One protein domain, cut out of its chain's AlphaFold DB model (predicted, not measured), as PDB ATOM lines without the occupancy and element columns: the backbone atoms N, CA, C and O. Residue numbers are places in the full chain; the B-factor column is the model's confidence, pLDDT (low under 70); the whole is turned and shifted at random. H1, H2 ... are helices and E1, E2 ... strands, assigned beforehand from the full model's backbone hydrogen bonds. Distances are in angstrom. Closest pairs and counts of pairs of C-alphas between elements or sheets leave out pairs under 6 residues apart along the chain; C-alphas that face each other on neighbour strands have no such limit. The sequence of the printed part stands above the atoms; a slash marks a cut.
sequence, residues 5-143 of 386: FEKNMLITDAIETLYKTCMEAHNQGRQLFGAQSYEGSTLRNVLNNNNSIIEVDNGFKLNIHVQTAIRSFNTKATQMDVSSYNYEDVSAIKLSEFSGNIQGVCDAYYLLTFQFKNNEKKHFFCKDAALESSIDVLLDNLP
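AT A GLANCE: This is residues 5 to 143 of the 386 residues of an uncharacterized protein of Legionella drancourtii LLAP12 (UniProt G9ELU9). A twisted sheet of five strands has two helices, the long H1 and the shorter H4, packed side by side over one face, while no named helix covers the other face. The short helices H2 and H3, with the unnamed stretches 28 to 39 and 98 to 109, gather toward the end of the long axis away from Phe 5. The printed part has 139 residues, with four named helices and five named strands in the order H1 H2 E1 H3 E2 E3 E4 E5 H4. The sheet runs E1 E5 E4 E3 E2, antiparallel throughout, and the class is mixed, helices and strands. The whole is compact, with a radius of gyration of the C-alphas of 14.9 A, yet elongated, spanning 49 by 28 by 25 A.

HOW THE PARTS SIT: Start at H1, residues 5 to 27, which is on the sheet; its closest C-alphas to E1, residues 53 to 56, are those of His 26 and Glu 55, 6.2 A apart. H2, residues 40 to 47, is not on the sheet, but only just, with 4 pairs of C-alphas within 10 A. It is close to but not clearly touching H3, residues 64 to 72, the closest C-alphas being those of Gly 40 and His 65, 7.0 A apart. Next comes a meander, each strand the antiparallel neighbour of the one before: E2, residues 77 to 81, E3, 90 to 97, E4, 110 to 116, and E5, 121 to 126. Look for N 80 and O 93 at 2.8 A between E2 and E3, N 113 and O 94 at 2.8 A between E3 and E4, and N 124 and O 112 at 2.8 A between E4 and E5. E1 is the edge strand beside E5, with N 54 and O 125 at 2.9 A. H4, residues 129 to 141, is on the same face as H1, at a height of 10.2 A over the sheet. The two helices touch, the C-alphas of Ala 14 and Ser 134 being closest at 4.7 A, and run opposite ways at a steep tilt of 35.5 degrees, only just past shallow. O i to N i+4 pairs are within hydrogen-bond range throughout H1, H2 and H3, and in 7 of 9 cases in H4.

IN THESE COORDINATES: Find C-alpha 5 at (-52.943, 24.092, 60.036); from there H1 runs 32.0 A to C-alpha 27. E3 covers 20.3 A, E4 19.3 A and E5 15.9 A. H4 runs 19.2 A and ends at C-alpha 141, (-43.166, 29.711, 58.760).

THE WHOLE: The C-alphas farthest apart are those of Phe 5 and Glu 39, 49.2 A. The printed part has no cut; the links H1 to H2 and E3 to E4 are long. Mean pLDDT of the printed part is 77.2, with residues 29 to 43, 46 to 47, 57 to 76, 98 to 106 and 129 under 70.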
ATOM      1  N   PHE A   5     -51.803  23.307  60.488       88.31
ATOM      2  CA  PHE A   5     -52.943  24.092  60.036       88.31
ATOM      3  C   PHE A   5     -52.829  25.564  60.465       88.31
ATOM      4  O   PHE A   5     -52.952  26.447  59.622       88.31
ATOM      5  N   GLU A   6     -52.502  25.831  61.731       90.44
ATOM      6  CA  GLU A   6     -52.258  27.185  62.250       90.44
ATOM      7  C   GLU A   6     -51.116  27.884  61.502       90.44
ATOM      8  O   GLU A   6     -51.244  29.048  61.133       90.44
ATOM      9  N   LYS A   7     -50.020  27.167  61.209       89.81
ATOM     10  CA  LYS A   7     -48.917  27.719  60.405       89.81
ATOM     11  C   LYS A   7     -49.363  28.095  58.996       89.81
ATOM     12  O   LYS A   7     -49.035  29.179  58.526       89.81
ATOM     13  N   ASN A   8     -50.116  27.218  58.332       92.50
ATOM     14  CA  ASN A   8     -50.618  27.493  56.989       92.50
ATOM     15  C   ASN A   8     -51.549  28.713  56.977       92.50
ATOM     16  O   ASN A   8     -51.445  29.522  56.063       92.50
ATOM     17  N   MET A   9     -52.398  28.879  57.999       93.12
ATOM     18  CA  MET A   9     -53.235  30.074  58.138       93.12
ATOM     19  C   MET A   9     -52.395  31.346  58.272       93.12
ATOM     20  O   MET A   9     -52.616  32.286  57.519       93.12
ATOM     21  N   LEU A  10     -51.385  31.351  59.151       94.00
ATOM     22  CA  LEU A  10     -50.486  32.502  59.312       94.00
ATOM     23  C   LEU A  10     -49.790  32.882  57.999       94.00
ATOM     24  O   LEU A  10     -49.685  34.062  57.671       94.00
ATOM     25  N   ILE A  11     -49.334  31.887  57.233       94.50
ATOM     26  CA  ILE A  11     -48.697  32.109  55.930       94.50
ATOM     27  C   ILE A  11     -49.695  32.720  54.941       94.50
ATOM     28  O   ILE A  11     -49.372  33.708  54.285       94.50
ATOM     29  N   THR A  12     -50.904  32.162  54.835       94.75
ATOM     30  CA  THR A  12     -51.946  32.687  53.942       94.75
ATOM     31  C   THR A  12     -52.336  34.118  54.311       94.75
ATOM     32  O   THR A  12     -52.355  34.972  53.426       94.75
ATOM     33  N   ASP A  13     -52.548  34.408  55.596       94.88
ATOM     34  CA  ASP A  13     -52.896  35.747  56.085       94.88
ATOM     35  C   ASP A  13     -51.781  36.766  55.791       94.88
ATOM     36  O   ASP A  13     -52.049  37.908  55.400       94.88
ATOM     37  N   ALA A  14     -50.514  36.356  55.923       94.44
ATOM     38  CA  ALA A  14     -49.367  37.188  55.577       94.44
ATOM     39  C   ALA A  14     -49.287  37.467  54.064       94.44
ATOM     40  O   ALA A  14     -49.078  38.615  53.665       94.44
ATOM     41  N   ILE A  15     -49.504  36.455  53.210       95.31
ATOM     42  CA  ILE A  15     -49.563  36.634  51.745       95.31
ATOM     43  C   ILE A  15     -50.694  37.599  51.376       95.31
ATOM     44  O   ILE A  15     -50.478  38.532  50.601       95.31
ATOM     45  N   GLU A  16     -51.881  37.394  51.946       95.00
ATOM     46  CA  GLU A  16     -53.062  38.222  51.717       95.00
ATOM     47  C   GLU A  16     -52.819  39.679  52.114       95.00
ATOM     48  O   GLU A  16     -53.096  40.592  51.331       95.00
ATOM     49  N   THR A  17     -52.246  39.901  53.298       93.62
ATOM     50  CA  THR A  17     -51.921  41.236  53.811       93.62
ATOM     51  C   THR A  17     -50.938  41.952  52.888       93.62
ATOM     52  O   THR A  17     -51.193  43.086  52.468       93.62
ATOM     53  N   LEU A  18     -49.843  41.283  52.508       93.25
ATOM     54  CA  LEU A  18     -48.851  41.840  51.585       93.25
ATOM     55  C   LEU A  18     -49.476  42.171  50.228       93.25
ATOM     56  O   LEU A  18     -49.261  43.261  49.693       93.25
ATOM     57  N   TYR A  19     -50.261  41.248  49.673       94.06
ATOM     58  CA  TYR A  19     -50.899  41.437  48.379       94.06
ATOM     59  C   TYR A  19     -51.876  42.605  48.400       94.06
ATOM     60  O   TYR A  19     -51.753  43.512  47.579       94.06
ATOM     61  N   LYS A  20     -52.837  42.611  49.333       93.00
ATOM     62  CA  LYS A  20     -53.879  43.644  49.400       93.00
ATOM     63  C   LYS A  20     -53.269  45.027  49.557       93.00
ATOM     64  O   LYS A  20     -53.636  45.928  48.809       93.00
ATOM     65  N   THR A  21     -52.291  45.173  50.448       90.94
ATOM     66  CA  THR A  21     -51.659  46.471  50.703       90.94
ATOM     67  C   THR A  21     -50.908  46.988  49.468       90.94
ATOM     68  O   THR A  21     -51.053  48.148  49.078       90.94
ATOM     69  N   CYS A  22     -50.146  46.128  48.789       90.06
ATOM     70  CA  CYS A  22     -49.431  46.510  47.568       90.06
ATOM     71  C   CYS A  22     -50.372  46.755  46.377       90.06
ATOM     72  O   CYS A  22     -50.178  47.701  45.614       90.06
ATOM     73  N   MET A  23     -51.412  45.938  46.213       90.31
ATOM     74  CA  MET A  23     -52.360  46.070  45.106       90.31
ATOM     75  C   MET A  23     -53.337  47.232  45.298       90.31
ATOM     76  O   MET A  23     -53.763  47.836  44.316       90.31
ATOM     77  N   GLU A  24     -53.640  47.626  46.533       89.81
ATOM     78  CA  GLU A  24     -54.318  48.894  46.801       89.81
ATOM     79  C   GLU A  24     -53.466  50.073  46.308       89.81
ATOM     80  O   GLU A  24     -53.972  50.951  45.606       89.81
ATOM     81  N   ALA A  25     -52.155  50.061  46.586       84.12
ATOM     82  CA  ALA A  25     -51.242  51.076  46.065       84.12
ATOM     83  C   ALA A  25     -51.197  51.083  44.522       84.12
ATOM     84  O   ALA A  25     -51.216  52.164  43.929       84.12
ATOM     85  N   HIS A  26     -51.205  49.906  43.878       84.94
ATOM     86  CA  HIS A  26     -51.315  49.757  42.417       84.94
ATOM     87  C   HIS A  26     -52.605  50.397  41.871       84.94
ATOM     88  O   HIS A  26     -52.563  51.268  41.001       84.94
ATOM     89  N   ASN A  27     -53.757  50.015  42.429       85.44
ATOM     90  CA  ASN A  27     -55.081  50.434  41.959       85.44
ATOM     91  C   ASN A  27     -55.347  51.930  42.147       85.44
ATOM     92  O   ASN A  27     -56.086  52.530  41.369       85.44
ATOM     93  N   GLN A  28     -54.721  52.563  43.140       82.44
ATOM     94  CA  GLN A  28     -54.796  54.013  43.342       82.44
ATOM     95  C   GLN A  28     -54.008  54.819  42.289       82.44
ATOM     96  O   GLN A  28     -53.858  56.033  42.430       82.44
ATOM     97  N   GLY A  29     -53.487  54.174  41.239       61.88
ATOM     98  CA  GLY A  29     -52.772  54.848  40.160       61.88
ATOM     99  C   GLY A  29     -51.424  55.405  40.609       61.88
ATOM    100  O   GLY A  29     -50.888  56.313  39.978       61.88
ATOM    101  N   ARG A  30     -50.840  54.853  41.682       61.62
ATOM    102  CA  ARG A  30     -49.494  55.209  42.160       61.62
ATOM    103  C   ARG A  30     -48.391  54.557  41.314       61.62
ATOM    104  O   ARG A  30     -47.274  54.373  41.794       61.62
ATOM    105  N   GLN A  31     -48.699  54.225  40.057       59.25
ATOM    106  CA  GLN A  31     -47.735  53.809  39.047       59.25
ATOM    107  C   GLN A  31     -46.839  54.993  38.717       59.25
ATOM    108  O   GLN A  31     -47.175  55.852  37.904       59.25
ATOM    109  N   LEU A  32     -45.690  55.064  39.379       53.66
ATOM    110  CA  LEU A  32     -44.813  56.215  39.229       53.66
ATOM    111  C   LEU A  32     -43.977  56.190  37.955       53.66
ATOM    112  O   LEU A  32     -43.388  57.213  37.609       53.66
ATOM    113  N   PHE A  33     -43.964  55.077  37.220       54.84
ATOM    114  CA  PHE A  33     -43.092  54.944  36.068       54.84
ATOM    115  C   PHE A  33     -43.807  54.319  34.866       54.84
ATOM    116  O   PHE A  33     -43.869  53.103  34.712       54.84
ATOM    117  N   GLY A  34     -44.285  55.169  33.950       52.28
ATOM    118  CA  GLY A  34     -44.326  54.778  32.540       52.28
ATOM    119  C   GLY A  34     -42.905  54.428  32.084       52.28
ATOM    120  O   GLY A  34     -41.941  54.953  32.649       52.28
ATOM    121  N   ALA A  35     -42.764  53.554  31.087       52.78
ATOM    122  CA  ALA A  35     -41.491  52.973  30.648       52.78
ATOM    123  C   ALA A  35     -40.525  53.978  29.960       52.78
ATOM    124  O   ALA A  35     -40.126  53.767  28.810       52.78
ATOM    125  N   GLN A  36     -40.118  55.039  30.661       50.81
ATOM    126  CA  GLN A  36     -39.223  56.122  30.233       50.81
ATOM    127  C   GLN A  36     -38.049  56.302  31.215       50.81
ATOM    128  O   GLN A  36     -38.092  55.808  32.336       50.81
ATOM    129  N   SER A  37     -36.994  57.005  30.798       56.16
ATOM    130  CA  SER A  37     -35.875  57.372  31.677       56.16
ATOM    131  C   SER A  37     -36.245  58.583  32.538       56.16
ATOM    132  O   SER A  37     -36.794  59.553  32.024       56.16
ATOM    133  N   TYR A  38     -35.905  58.555  33.826       58.12
ATOM    134  CA  TYR A  38     -36.161  59.659  34.765       58.12
ATOM    135  C   TYR A  38     -34.861  60.357  35.135       58.12
ATOM    136  O   TYR A  38     -33.867  59.680  35.351       58.12
ATOM    137  N   GLU A  39     -34.859  61.678  35.283       62.94
ATOM    138  CA  GLU A  39     -33.751  62.394  35.928       62.94
ATOM    139  C   GLU A  39     -33.655  62.019  37.417       62.94
ATOM    140  O   GLU A  39     -34.671  61.770  38.073       62.94
ATOM    141  N   GLY A  40     -32.438  61.972  37.972       65.12
ATOM    142  CA  GLY A  40     -32.210  61.511  39.353       65.12
ATOM    143  C   GLY A  40     -32.940  62.352  40.411       65.12
ATOM    144  O   GLY A  40     -33.424  61.816  41.406       65.12
ATOM    145  N   SER A  41     -33.083  63.657  40.174       67.56
ATOM    146  CA  SER A  41     -33.841  64.582  41.029       67.56
ATOM    147  C   SER A  41     -35.352  64.348  40.958       67.56
ATOM    148  O   SER A  41     -36.013  64.324  41.994       67.56
ATOM    149  N   THR A  42     -35.900  64.114  39.764       67.19
ATOM    150  CA  THR A  42     -37.318  63.774  39.565       67.19
ATOM    151  C   THR A  42     -37.664  62.477  40.283       67.19
ATOM    152  O   THR A  42     -38.649  62.419  41.013       67.19
ATOM    153  N   LEU A  43     -36.813  61.463  40.135       65.94
ATOM    154  CA  LEU A  43     -36.972  60.164  40.779       65.94
ATOM    155  C   LEU A  43     -36.910  60.266  42.308       65.94
ATOM    156  O   LEU A  43     -37.747  59.684  42.992       65.94
ATOM    157  N   ARG A  44     -35.980  61.070  42.840       70.19
ATOM    158  CA  ARG A  44     -35.896  61.367  44.275       70.19
ATOM    159  C   ARG A  44     -37.154  62.063  44.789       70.19
ATOM    160  O   ARG A  44     -37.693  61.647  45.800       70.19
ATOM    161  N   ASN A  45     -37.648  63.094  44.106       70.25
ATOM    162  CA  ASN A  45     -38.856  63.812  44.537       70.25
ATOM    163  C   ASN A  45     -40.092  62.905  44.528       70.25
ATOM    164  O   ASN A  45     -40.909  62.944  45.443       70.25
ATOM    165  N   VAL A  46     -40.193  62.064  43.503       67.12
ATOM    166  CA  VAL A  46     -41.242  61.062  43.354       67.12
ATOM    167  C   VAL A  46     -41.195  60.033  44.483       67.12
ATOM    168  O   VAL A  46     -42.219  59.753  45.104       67.12
ATOM    169  N   LEU A  47     -40.016  59.482  44.769       69.06
ATOM    170  CA  LEU A  47     -39.865  58.431  45.769       69.06
ATOM    171  C   LEU A  47     -39.776  58.966  47.201       69.06
ATOM    172  O   LEU A  47     -40.037  58.200  48.118       69.06
ATOM    173  N   ASN A  48     -39.499  60.252  47.416       70.75
ATOM    174  CA  ASN A  48     -39.572  60.915  48.725       70.75
ATOM    175  C   ASN A  48     -40.987  61.395  49.082       70.75
ATOM    176  O   ASN A  48     -41.165  62.084  50.083       70.75
ATOM    177  N   ASN A  49     -42.006  61.048  48.288       70.75
ATOM    178  CA  ASN A  49     -43.389  61.274  48.693       70.75
ATOM    179  C   ASN A  49     -43.699  60.556  50.031       70.75
ATOM    180  O   ASN A  49     -43.047  59.577  50.398       70.75
ATOM    181  N   ASN A  50     -44.726  61.009  50.754       73.75
ATOM    182  CA  ASN A  50     -45.115  60.421  52.046       73.75
ATOM    183  C   ASN A  50     -45.800  59.045  51.918       73.75
ATOM    184  O   ASN A  50     -46.295  58.512  52.907       73.75
ATOM    185  N   ASN A  51     -45.866  58.466  50.714       76.94
ATOM    186  CA  ASN A  51     -46.469  57.152  50.528       76.94
ATOM    187  C   ASN A  51     -45.523  56.073  51.056       76.94
ATOM    188  O   ASN A  51     -44.341  56.041  50.691       76.94
ATOM    189  N   SER A  52     -46.069  55.179  51.879       82.81
ATOM    190  CA  SER A  52     -45.330  54.079  52.497       82.81
ATOM    191  C   SER A  52     -45.034  52.934  51.518       82.81
ATOM    192  O   SER A  52     -44.036  52.237  51.679       82.81
ATOM    193  N   ILE A  53     -45.836  52.787  50.457       84.94
ATOM    194  CA  ILE A  53     -45.648  51.800  49.383       84.94
ATOM    195  C   ILE A  53     -45.773  52.483  48.023       84.94
ATOM    196  O   ILE A  53     -46.693  53.277  47.787       84.94
ATOM    197  N   ILE A  54     -44.836  52.163  47.131       81.00
ATOM    198  CA  ILE A  54     -44.746  52.716  45.780       81.00
ATOM    199  C   ILE A  54     -44.506  51.587  44.780       81.00
ATOM    200  O   ILE A  54     -43.488  50.904  44.870       81.00
ATOM    201  N   GLU A  55     -45.392  51.434  43.797       82.88
ATOM    202  CA  GLU A  55     -45.175  50.511  42.681       82.88
ATOM    203  C   GLU A  55     -44.106  51.042  41.716       82.88
ATOM    204  O   GLU A  55     -44.072  52.230  41.375       82.88
ATOM    205  N   VAL A  56     -43.252  50.139  41.238       75.94
ATOM    206  CA  VAL A  56     -42.218  50.402  40.239       75.94
ATOM    207  C   VAL A  56     -42.271  49.386  39.098       75.94
ATOM    208  O   VAL A  56     -42.752  48.265  39.257       75.94
ATOM    209  N   ASP A  57     -41.812  49.793  37.914       69.44
ATOM    210  CA  ASP A  57     -41.975  49.006  36.691       69.44
ATOM    211  C   ASP A  57     -41.078  47.751  36.616       69.44
ATOM    212  O   ASP A  57     -39.996  47.678  37.198       69.44
ATOM    213  N   ASN A  58     -41.528  46.758  35.834       55.22
ATOM    214  CA  ASN A  58     -40.867  45.452  35.635       55.22
ATOM    215  C   ASN A  58     -39.466  45.501  35.033       55.22
ATOM    216  O   ASN A  58     -38.728  44.516  35.073       55.22
ATOM    217  N   GLY A  59     -39.104  46.627  34.428       51.28
ATOM    218  CA  GLY A  59     -37.800  46.782  33.811       51.28
ATOM    219  C   GLY A  59     -36.746  47.289  34.773       51.28
ATOM    220  O   GLY A  59     -35.568  47.237  34.418       51.28
ATOM    221  N   PHE A  60     -37.149  47.873  35.909       54.53
ATOM    222  CA  PHE A  60     -36.343  48.926  36.495       54.53
ATOM    223  C   PHE A  60     -35.766  49.789  35.365       54.53
ATOM    224  O   PHE A  60     -34.550  49.972  35.278       54.53
ATOM    225  N   LYS A  61     -36.606  50.363  34.492       49.09
ATOM    226  CA  LYS A  61     -36.129  51.517  33.710       49.09
ATOM    227  C   LYS A  61     -35.872  52.722  34.631       49.09
ATOM    228  O   LYS A  61     -35.731  53.845  34.165       49.09
ATOM    229  N   LEU A  62     -35.757  52.495  35.947       49.72
ATOM    230  CA  LEU A  62     -34.754  53.113  36.799       49.72
ATOM    231  C   LEU A  62     -33.638  53.688  35.948       49.72
ATOM    232  O   LEU A  62     -32.867  52.975  35.298       49.72
ATOM    233  N   ASN A  63     -33.559  55.007  36.020       52.97
ATOM    234  CA  ASN A  63     -32.332  55.729  35.816       52.97
ATOM    235  C   ASN A  63     -31.139  54.849  36.239       52.97
ATOM    236  O   ASN A  63     -31.165  54.225  37.309       52.97
ATOM    237  N   ILE A  64     -30.099  54.813  35.404       59.28
ATOM    238  CA  ILE A  64     -28.849  54.099  35.666       59.28
ATOM    239  C   ILE A  64     -28.363  54.281  37.113       59.28
ATOM    240  O   ILE A  64     -27.819  53.342  37.678       59.28
ATOM    241  N   HIS A  65     -28.628  55.423  37.751       57.03
ATOM    242  CA  HIS A  65     -28.361  55.714  39.157       57.03
ATOM    243  C   HIS A  65     -29.077  54.805  40.160       57.03
ATOM    244  O   HIS A  65     -28.426  54.367  41.097       57.03
ATOM    245  N   VAL A  66     -30.355  54.456  39.989       59.19
ATOM    246  CA  VAL A  66     -31.039  53.555  40.941       59.19
ATOM    247  C   VAL A  66     -30.711  52.105  40.644       59.19
ATOM    248  O   VAL A  66     -30.525  51.335  41.578       59.19
ATOM    249  N   GLN A  67     -30.519  51.733  39.373       63.25
ATOM    250  CA  GLN A  67     -29.920  50.431  39.079       63.25
ATOM    251  C   GLN A  67     -28.535  50.332  39.715       63.25
ATOM    252  O   GLN A  67     -28.203  49.300  40.273       63.25
ATOM    253  N   THR A  68     -27.735  51.397  39.651       62.28
ATOM    254  CA  THR A  68     -26.401  51.453  40.257       62.28
ATOM    255  C   THR A  68     -26.496  51.408  41.772       62.28
ATOM    256  O   THR A  68     -25.747  50.644  42.356       62.28
ATOM    257  N   ALA A  69     -27.442  52.118  42.391       59.03
ATOM    258  CA  ALA A  69     -27.675  52.080  43.830       59.03
ATOM    259  C   ALA A  69     -28.101  50.672  44.282       59.03
ATOM    260  O   ALA A  69     -27.421  50.055  45.093       59.03
ATOM    261  N   ILE A  70     -29.141  50.086  43.677       60.75
ATOM    262  CA  ILE A  70     -29.577  48.704  43.948       60.75
ATOM    263  C   ILE A  70     -28.444  47.700  43.674       60.75
ATOM    264  O   ILE A  70     -28.279  46.733  44.415       60.75
ATOM    265  N   ARG A  71     -27.627  47.924  42.632       60.09
ATOM    266  CA  ARG A  71     -26.445  47.099  42.330       60.09
ATOM    267  C   ARG A  71     -25.315  47.296  43.341       60.09
ATOM    268  O   ARG A  71     -24.606  46.322  43.588       60.09
ATOM    269  N   SER A  72     -25.128  48.492  43.900       56.31
ATOM    270  CA  SER A  72     -24.063  48.812  44.857       56.31
ATOM    271  C   SER A  72     -24.386  48.357  46.275       56.31
ATOM    272  O   SER A  72     -23.467  48.036  47.019       56.31
ATOM    273  N   PHE A  73     -25.664  48.265  46.649       56.22
ATOM    274  CA  PHE A  73     -26.055  47.631  47.908       56.22
ATOM    275  C   PHE A  73     -25.827  46.127  47.814       56.22
ATOM    276  O   PHE A  73     -26.252  45.516  46.838       56.22
ATOM    277  N   ASN A  74     -25.178  45.513  48.806       53.28
ATOM    278  CA  ASN A  74     -25.105  44.054  48.968       53.28
ATOM    279  C   ASN A  74     -26.491  43.495  49.325       53.28
ATOM    280  O   ASN A  74     -26.714  43.008  50.428       53.28
ATOM    281  N   THR A  75     -27.440  43.615  48.400       58.25
ATOM    282  CA  THR A  75     -28.801  43.132  48.570       58.25
ATOM    283  C   THR A  75     -28.767  41.610  48.557       58.25
ATOM    284  O   THR A  75     -28.599  40.978  47.511       58.25
ATOM    285  N   LYS A  76     -28.882  41.009  49.744       69.19
ATOM    286  CA  LYS A  76     -29.376  39.640  49.846       69.19
ATOM    287  C   LYS A  76     -30.807  39.677  49.320       69.19
ATOM    288  O   LYS A  76     -31.584  40.560  49.691       69.19
ATOM    289  N   ALA A  77     -31.124  38.786  48.392       81.00
ATOM    290  CA  ALA A  77     -32.487  38.634  47.926       81.00
ATOM    291  C   ALA A  77     -32.988  37.249  48.305       81.00
ATOM    292  O   ALA A  77     -32.318  36.256  48.033       81.00
ATOM    293  N   THR A  78     -34.178  37.195  48.881       87.50
ATOM    294  CA  THR A  78     -34.855  35.950  49.229       87.50
ATOM    295  C   THR A  78     -36.056  35.800  48.317       87.50
ATOM    296  O   THR A  78     -36.891  36.700  48.224       87.50
ATOM    297  N   GLN A  79     -36.143  34.682  47.609       91.00
ATOM    298  CA  GLN A  79     -37.326  34.304  46.854       91.00
ATOM    299  C   GLN A  79     -38.121  33.275  47.648       91.00
ATOM    300  O   GLN A  79     -37.577  32.272  48.098       91.00
ATOM    301  N   MET A  80     -39.407  33.551  47.801       93.50
ATOM    302  CA  MET A  80     -40.388  32.744  48.507       93.50
ATOM    303  C   MET A  80     -41.365  32.186  47.473       93.50
ATOM    304  O   MET A  80     -42.098  32.948  46.840       93.50
ATOM    305  N   ASP A  81     -41.355  30.875  47.263       93.25
ATOM    306  CA  ASP A  81     -42.360  30.173  46.467       93.25
ATOM    307  C   ASP A  81     -43.635  30.033  47.299       93.25
ATOM    308  O   ASP A  81     -43.665  29.321  48.301       93.25
ATOM    309  N   VAL A  82     -44.692  30.722  46.883       94.50
ATOM    310  CA  VAL A  82     -45.990  30.721  47.574       94.50
ATOM    311  C   VAL A  82     -47.085  30.073  46.731       94.50
ATOM    312  O   VAL A  82     -48.267  30.162  47.057       94.50
ATOM    313  N   SER A  83     -46.705  29.396  45.644       92.00
ATOM    314  CA  SER A  83     -47.640  28.840  44.664       92.00
ATOM    315  C   SER A  83     -48.620  27.818  45.254       92.00
ATOM    316  O   SER A  83     -49.745  27.702  44.767       92.00
ATOM    317  N   SER A  84     -48.231  27.124  46.329       91.25
ATOM    318  CA  SER A  84     -49.056  26.139  47.038       91.25
ATOM    319  C   SER A  84     -50.148  26.745  47.930       91.25
ATOM    320  O   SER A  84     -51.067  26.026  48.318       91.25
ATOM    321  N   TYR A  85     -50.094  28.047  48.227       89.62
ATOM    322  CA  TYR A  85     -51.034  28.720  49.137       89.62
ATOM    323  C   TYR A  85     -52.219  29.385  48.409       89.62
ATOM    324  O   TYR A  85     -53.045  30.026  49.048       89.62
ATOM    325  N   ASN A  86     -52.335  29.190  47.082       76.75
ATOM    326  CA  ASN A  86     -53.502  29.512  46.241       76.75
ATOM    327  C   ASN A  86     -54.133  30.903  46.462       76.75
ATOM    328  O   ASN A  86     -55.353  31.021  46.543       76.75
ATOM    329  N   TYR A  87     -53.321  31.960  46.495       82.81
ATOM    330  CA  TYR A  87     -53.811  33.328  46.680       82.81
ATOM    331  C   TYR A  87     -53.620  34.191  45.417       82.81
ATOM    332  O   TYR A  87     -52.487  34.364  44.967       82.81
ATOM    333  N   GLU A  88     -54.722  34.713  44.853       79.12
ATOM    334  CA  GLU A  88     -54.790  35.738  43.778       79.12
ATOM    335  C   GLU A  88     -53.736  35.585  42.658       79.12
ATOM    336  O   GLU A  88     -53.077  36.538  42.237       79.12
ATOM    337  N   ASP A  89     -53.530  34.343  42.211       87.19
ATOM    338  CA  ASP A  89     -52.565  33.947  41.179       87.19
ATOM    339  C   ASP A  89     -51.095  34.323  41.424       87.19
ATOM    340  O   ASP A  89     -50.271  34.226  40.510       87.19
ATOM    341  N   VAL A  90     -50.708  34.671  42.651       92.75
ATOM    342  CA  VAL A  90     -49.300  34.855  43.013       92.75
ATOM    343  C   VAL A  90     -48.616  33.488  43.086       92.75
ATOM    344  O   VAL A  90     -49.086  32.564  43.745       92.75
ATOM    345  N   SER A  91     -47.490  33.352  42.389       94.12
ATOM    346  CA  SER A  91     -46.647  32.151  42.423       94.12
ATOM    347  C   SER A  91     -45.408  32.330  43.297       94.12
ATOM    348  O   SER A  91     -44.977  31.379  43.938       94.12
ATOM    349  N   ALA A  92     -44.847  33.539  43.364       94.12
ATOM    350  CA  ALA A  92     -43.696  33.814  44.212       94.12
ATOM    351  C   ALA A  92     -43.663  35.262  44.705       94.12
ATOM    352  O   ALA A  92     -44.139  36.181  44.034       94.12
ATOM    353  N   ILE A  93     -43.029  35.458  45.858       93.81
ATOM    354  CA  ILE A  93     -42.697  36.760  46.431       93.81
ATOM    355  C   ILE A  93     -41.178  36.835  46.546       93.81
ATOM    356  O   ILE A  93     -40.556  35.986  47.172       93.81
ATOM    357  N   LYS A  94     -40.551  37.845  45.950       90.50
ATOM    358  CA  LYS A  94     -39.119  38.102  46.116       90.50
ATOM    359  C   LYS A  94     -38.903  39.357  46.948       90.50
ATOM    360  O   LYS A  94     -39.347  40.437  46.566       90.50
ATOM    361  N   LEU A  95     -38.161  39.202  48.034       88.00
ATOM    362  CA  LEU A  95     -37.697  40.262  48.914       88.00
ATOM    363  C   LEU A  95     -36.258  40.623  48.547       88.00
ATOM    364  O   LEU A  95     -35.413  39.742  48.424       88.00
ATOM    365  N   SER A  96     -35.964  41.904  48.339       82.44
ATOM    366  CA  SER A  96     -34.587  42.410  48.264       82.44
ATOM    367  C   SER A  96     -34.403  43.471  49.339       82.44
ATOM    368  O   SER A  96     -35.039  44.523  49.271       82.44
ATOM    369  N   GLU A  97     -33.569  43.180  50.330       75.19
ATOM    370  CA  GLU A  97     -33.360  44.045  51.492       75.19
ATOM    371  C   GLU A  97     -32.363  45.162  51.179       75.19
ATOM    372  O   GLU A  97     -31.326  44.932  50.547       75.19
ATOM    373  N   PHE A  98     -32.658  46.371  51.651       68.88
ATOM    374  CA  PHE A  98     -31.740  47.503  51.651       68.88
ATOM    375  C   PHE A  98     -31.373  47.824  53.100       68.88
ATOM    376  O   PHE A  98     -32.232  47.825  53.975       68.88
ATOM    377  N   SER A  99     -30.106  48.138  53.374       56.66
ATOM    378  CA  SER A  99     -29.606  48.450  54.724       56.66
ATOM    379  C   SER A  99     -30.067  49.820  55.259       56.66
ATOM    380  O   SER A  99     -29.309  50.494  55.952       56.66
ATOM    381  N   GLY A 100     -31.283  50.250  54.909       54.22
ATOM    382  CA  GLY A 100     -31.812  51.584  55.158       54.22
ATOM    383  C   GLY A 100     -31.183  52.625  54.231       54.22
ATOM    384  O   GLY A 100     -29.966  52.773  54.175       54.22
ATOM    385  N   ASN A 101     -32.039  53.364  53.522       55.31
ATOM    386  CA  ASN A 101     -31.693  54.411  52.557       55.31
ATOM    387  C   ASN A 101     -30.997  53.884  51.290       55.31
ATOM    388  O   ASN A 101     -29.790  53.634  51.248       55.31
ATOM    389  N   ILE A 102     -31.756  53.802  50.194       60.97
ATOM    390  CA  ILE A 102     -31.149  53.733  48.866       60.97
ATOM    391  C   ILE A 102     -30.502  55.101  48.635       60.97
ATOM    392  O   ILE A 102     -31.202  56.049  48.285       60.97
ATOM    393  N   GLN A 103     -29.191  55.197  48.884       54.50
ATOM    394  CA  GLN A 103     -28.437  56.449  49.015       54.50
ATOM    395  C   GLN A 103     -28.854  57.497  47.975       54.50
ATOM    396  O   GLN A 103     -28.527  57.407  46.791       54.50
ATOM    397  N   GLY A 104     -29.584  58.515  48.441       55.16
ATOM    398  CA  GLY A 104     -30.010  59.645  47.616       55.16
ATOM    399  C   GLY A 104     -31.160  59.354  46.645       55.16
ATOM    400  O   GLY A 104     -31.304  60.088  45.664       55.16
ATOM    401  N   VAL A 105     -31.966  58.322  46.888       59.56
ATOM    402  CA  VAL A 105     -33.111  57.937  46.052       59.56
ATOM    403  C   VAL A 105     -34.388  57.841  46.885       59.56
ATOM    404  O   VAL A 105     -35.338  58.550  46.565       59.56
ATOM    405  N   CYS A 106     -34.416  57.004  47.931       67.25
ATOM    406  CA  CYS A 106     -35.561  56.865  48.837       67.25
ATOM    407  C   CYS A 106     -35.215  56.134  50.144       67.25
ATOM    408  O   CYS A 106     -34.299  55.308  50.185       67.25
ATOM    409  N   ASP A 107     -36.011  56.379  51.186       70.81
ATOM    410  CA  ASP A 107     -35.957  55.666  52.471       70.81
ATOM    411  C   ASP A 107     -36.783  54.365  52.432       70.81
ATOM    412  O   ASP A 107     -37.662  54.138  53.257       70.81
ATOM    413  N   ALA A 108     -36.557  53.523  51.420       70.94
ATOM    414  CA  ALA A 108     -37.152  52.187  51.369       70.94
ATOM    415  C   ALA A 108     -36.300  51.187  52.163       70.94
ATOM    416  O   ALA A 108     -35.070  51.194  52.057       70.94
ATOM    417  N   TYR A 109     -36.964  50.304  52.908       73.00
ATOM    418  CA  TYR A 109     -36.324  49.208  53.641       73.00
ATOM    419  C   TYR A 109     -36.155  47.975  52.754       73.00
ATOM    420  O   TYR A 109     -35.133  47.298  52.801       73.00
ATOM    421  N   TYR A 110     -37.132  47.712  51.886       80.25
ATOM    422  CA  TYR A 110     -37.099  46.566  50.990       80.25
ATOM    423  C   TYR A 110     -37.791  46.856  49.660       80.25
ATOM    424  O   TYR A 110     -38.635  47.747  49.510       80.25
ATOM    425  N   LEU A 111     -37.388  46.074  48.666       83.19
ATOM    426  CA  LEU A 111     -38.045  45.945  47.380       83.19
ATOM    427  C   LEU A 111     -38.756  44.595  47.360       83.19
ATOM    428  O   LEU A 111     -38.109  43.545  47.333       83.19
ATOM    429  N   LEU A 112     -40.082  44.641  47.332       88.81
ATOM    430  CA  LEU A 112     -40.926  43.464  47.218       88.81
ATOM    431  C   LEU A 112     -41.323  43.264  45.757       88.81
ATOM    432  O   LEU A 112     -41.683  44.206  45.058       88.81
ATOM    433  N   THR A 113     -41.228  42.035  45.268       89.81
ATOM    434  CA  THR A 113     -41.637  41.662  43.912       89.81
ATOM    435  C   THR A 113     -42.642  40.530  43.984       89.81
ATOM    436  O   THR A 113     -42.294  39.448  44.446       89.81
ATOM    437  N   PHE A 114     -43.844  40.744  43.464       92.88
ATOM    438  CA  PHE A 114     -44.778  39.659  43.187       92.88
ATOM    439  C   PHE A 114     -44.504  39.096  41.801       92.88
ATOM    440  O   PHE A 114     -44.377  39.850  40.836       92.88
ATOM    441  N   GLN A 115     -44.423  37.774  41.702       92.50
ATOM    442  CA  GLN A 115     -44.467  37.046  40.443       92.50
ATOM    443  C   GLN A 115     -45.781  36.277  40.373       92.50
ATOM    444  O   GLN A 115     -46.076  35.446  41.231       92.50
ATOM    445  N   PHE A 116     -46.549  36.521  39.324       93.00
ATOM    446  CA  PHE A 116     -47.843  35.901  39.080       93.00
ATOM    447  C   PHE A 116     -47.688  34.616  38.253       93.00
ATOM    448  O   PHE A 116     -46.679  34.417  37.573       93.00
ATOM    449  N   LYS A 117     -48.685  33.725  38.296       91.88
ATOM    450  CA  LYS A 117     -48.705  32.442  37.562       91.88
ATOM    451  C   LYS A 117     -48.624  32.622  36.041       91.88
ATOM    452  O   LYS A 117     -48.087  31.766  35.346       91.88
ATOM    453  N   ASN A 118     -49.099  33.756  35.528       90.62
ATOM    454  CA  ASN A 118     -48.960  34.155  34.123       90.62
ATOM    455  C   ASN A 118     -47.546  34.683  33.769       90.62
ATOM    456  O   ASN A 118     -47.327  35.126  32.643       90.62
ATOM    457  N   ASN A 119     -46.591  34.635  34.706       86.88
ATOM    458  CA  ASN A 119     -45.241  35.209  34.638       86.88
ATOM    459  C   ASN A 119     -45.166  36.745  34.622       86.88
ATOM    460  O   ASN A 119     -44.063  37.290  34.493       86.88
ATOM    461  N   GLU A 120     -46.284  37.454  34.792       88.62
ATOM    462  CA  GLU A 120     -46.259  38.884  35.087       88.62
ATOM    463  C   GLU A 120     -45.532  39.110  36.414       88.62
ATOM    464  O   GLU A 120     -45.581  38.291  37.335       88.62
ATOM    465  N   LYS A 121     -44.826  40.233  36.507       88.31
ATOM    466  CA  LYS A 121     -44.226  40.697  37.752       88.31
ATOM    467  C   LYS A 121     -44.806  42.055  38.124       88.31
ATOM    468  O   LYS A 121     -45.280  42.785  37.255       88.31
ATOM    469  N   LYS A 122     -44.796  42.377  39.411       87.69
ATOM    470  CA  LYS A 122     -45.039  43.731  39.924       87.69
ATOM    471  C   LYS A 122     -44.067  43.994  41.061       87.69
ATOM    472  O   LYS A 122     -43.818  43.099  41.870       87.69
ATOM    473  N   HIS A 123     -43.514  45.197  41.120       86.44
ATOM    474  CA  HIS A 123     -42.463  45.555  42.068       86.44
ATOM    475  C   HIS A 123     -42.896  46.726  42.940       86.44
ATOM    476  O   HIS A 123     -43.548  47.644  42.456       86.44
ATOM    477  N   PHE A 124     -42.492  46.721  44.206       85.94
ATOM    478  CA  PHE A 124     -42.916  47.706  45.190       85.94
ATOM    479  C   PHE A 124     -41.742  48.118  46.077       85.94
ATOM    480  O   PHE A 124     -41.152  47.283  46.765       85.94
ATOM    481  N   PHE A 125     -41.413  49.410  46.086       83.00
ATOM    482  CA  PHE A 125     -40.603  49.979  47.158       83.00
ATOM    483  C   PHE A 125     -41.474  50.152  48.388       83.00
ATOM    484  O   PHE A 125     -42.497  50.837  48.340       83.00
ATOM    485  N   CYS A 126     -41.031  49.559  49.486       82.62
ATOM    486  CA  CYS A 126     -41.748  49.593  50.742       82.62
ATOM    487  C   CYS A 126     -40.897  50.322  51.782       82.62
ATOM    488  O   CYS A 126     -39.764  49.940  52.087       82.62
ATOM    489  N   LYS A 127     -41.453  51.421  52.282       79.94
ATOM    490  CA  LYS A 127     -40.908  52.255  53.358       79.94
ATOM    491  C   LYS A 127     -41.608  51.987  54.686       79.94
ATOM    492  O   LYS A 127     -41.203  52.522  55.708       79.94
ATOM    493  N   ASP A 128     -42.697  51.225  54.654       74.50
ATOM    494  CA  ASP A 128     -43.457  50.889  55.845       74.50
ATOM    495  C   ASP A 128     -42.767  49.771  56.623       74.50
ATOM    496  O   ASP A 128     -42.550  48.687  56.082       74.50
ATOM    497  N   ALA A 129     -42.473  49.991  57.900       69.19
ATOM    498  CA  ALA A 129     -42.070  48.898  58.779       69.19
ATOM    499  C   ALA A 129     -43.252  47.951  59.074       69.19
ATOM    500  O   ALA A 129     -43.049  46.807  59.454       69.19
ATOM    501  N   ALA A 130     -44.506  48.369  58.854       70.50
ATOM    502  CA  ALA A 130     -45.669  47.544  59.176       70.50
ATOM    503  C   ALA A 130     -45.728  46.216  58.392       70.50
ATOM    504  O   ALA A 130     -46.205  45.219  58.940       70.50
ATOM    505  N   LEU A 131     -45.213  46.158  57.152       82.38
ATOM    506  CA  LEU A 131     -45.180  44.894  56.395       82.38
ATOM    507  C   LEU A 131     -44.040  43.958  56.822       82.38
ATOM    508  O   LEU A 131     -44.066  42.792  56.433       82.38
ATOM    509  N   GLU A 132     -43.076  44.435  57.617       81.25
ATOM    510  CA  GLU A 132     -41.977  43.619  58.157       81.25
ATOM    511  C   GLU A 132     -42.543  42.415  58.914       81.25
ATOM    512  O   GLU A 132     -42.179  41.285  58.624       81.25
ATOM    513  N   SER A 133     -43.584  42.632  59.725       84.75
ATOM    514  CA  SER A 133     -44.277  41.555  60.443       84.75
ATOM    515  C   SER A 133     -44.817  40.442  59.531       84.75
ATOM    516  O   SER A 133     -44.725  39.267  59.868       84.75
ATOM    517  N   SER A 134     -45.367  40.788  58.361       89.94
ATOM    518  CA  SER A 134     -45.867  39.791  57.405       89.94
ATOM    519  C   SER A 134     -44.720  39.087  56.684       89.94
ATOM    520  O   SER A 134     -44.811  37.896  56.406       89.94
ATOM    521  N   ILE A 135     -43.632  39.803  56.396       89.00
ATOM    522  CA  ILE A 135     -42.421  39.224  55.808       89.00
ATOM    523  C   ILE A 135     -41.793  38.221  56.778       89.00
ATOM    524  O   ILE A 135     -41.520  37.095  56.368       89.00
ATOM    525  N   ASP A 136     -41.643  38.586  58.048       86.75
ATOM    526  CA  ASP A 136     -41.099  37.721  59.097       86.75
ATOM    527  C   ASP A 136     -41.953  36.462  59.257       86.75
ATOM    528  O   ASP A 136     -41.433  35.350  59.237       86.75
ATOM    529  N   VAL A 137     -43.287  36.599  59.272       89.75
ATOM    530  CA  VAL A 137     -44.189  35.436  59.297       89.75
ATOM    531  C   VAL A 137     -43.898  34.480  58.137       89.75
ATOM    532  O   VAL A 137     -43.838  33.268  58.361       89.75
ATOM    533  N   LEU A 138     -43.680  34.983  56.917       91.12
ATOM    534  CA  LEU A 138     -43.317  34.133  55.779       91.12
ATOM    535  C   LEU A 138     -41.931  33.504  55.950       91.12
ATOM    536  O   LEU A 138     -41.783  32.293  55.758       91.12
ATOM    537  N   LEU A 139     -40.927  34.296  56.324       87.38
ATOM    538  CA  LEU A 139     -39.550  33.838  56.504       87.38
ATOM    539  C   LEU A 139     -39.406  32.811  57.628       87.38
ATOM    540  O   LEU A 139     -38.555  31.930  57.498       87.38
ATOM    541  N   ASP A 140     -40.264  32.851  58.646       86.44
ATOM    542  CA  ASP A 140     -40.234  31.954  59.804       86.44
ATOM    543  C   ASP A 140     -41.073  30.689  59.594       86.44
ATOM    544  O   ASP A 140     -40.737  29.613  60.102       86.44
ATOM    545  N   ASN A 141     -42.176  30.788  58.840       88.56
ATOM    546  CA  ASN A 141     -43.166  29.711  58.760       88.56
ATOM    547  C   ASN A 141     -43.169  28.943  57.437       88.56
ATOM    548  O   ASN A 141     -43.585  27.783  57.447       88.56
ATOM    549  N   LEU A 142     -42.675  29.511  56.327       90.12
ATOM    550  CA  LEU A 142     -42.577  28.760  55.069       90.12
ATOM    551  C   LEU A 142     -41.681  27.516  55.238       90.12
ATOM    552  O   LEU A 142     -40.752  27.524  56.041       90.12
ATOM    553  N   PRO A 143     -41.905  26.410  54.527       88.75
ATOM    554  CA  PRO A 143     -40.925  25.324  54.523       88.75
ATOM    555  C   PRO A 143     -39.617  25.748  53.818       88.75
ATOM    556  O   PRO A 143     -39.631  26.635  52.963       88.75
TER     557      PRO A 143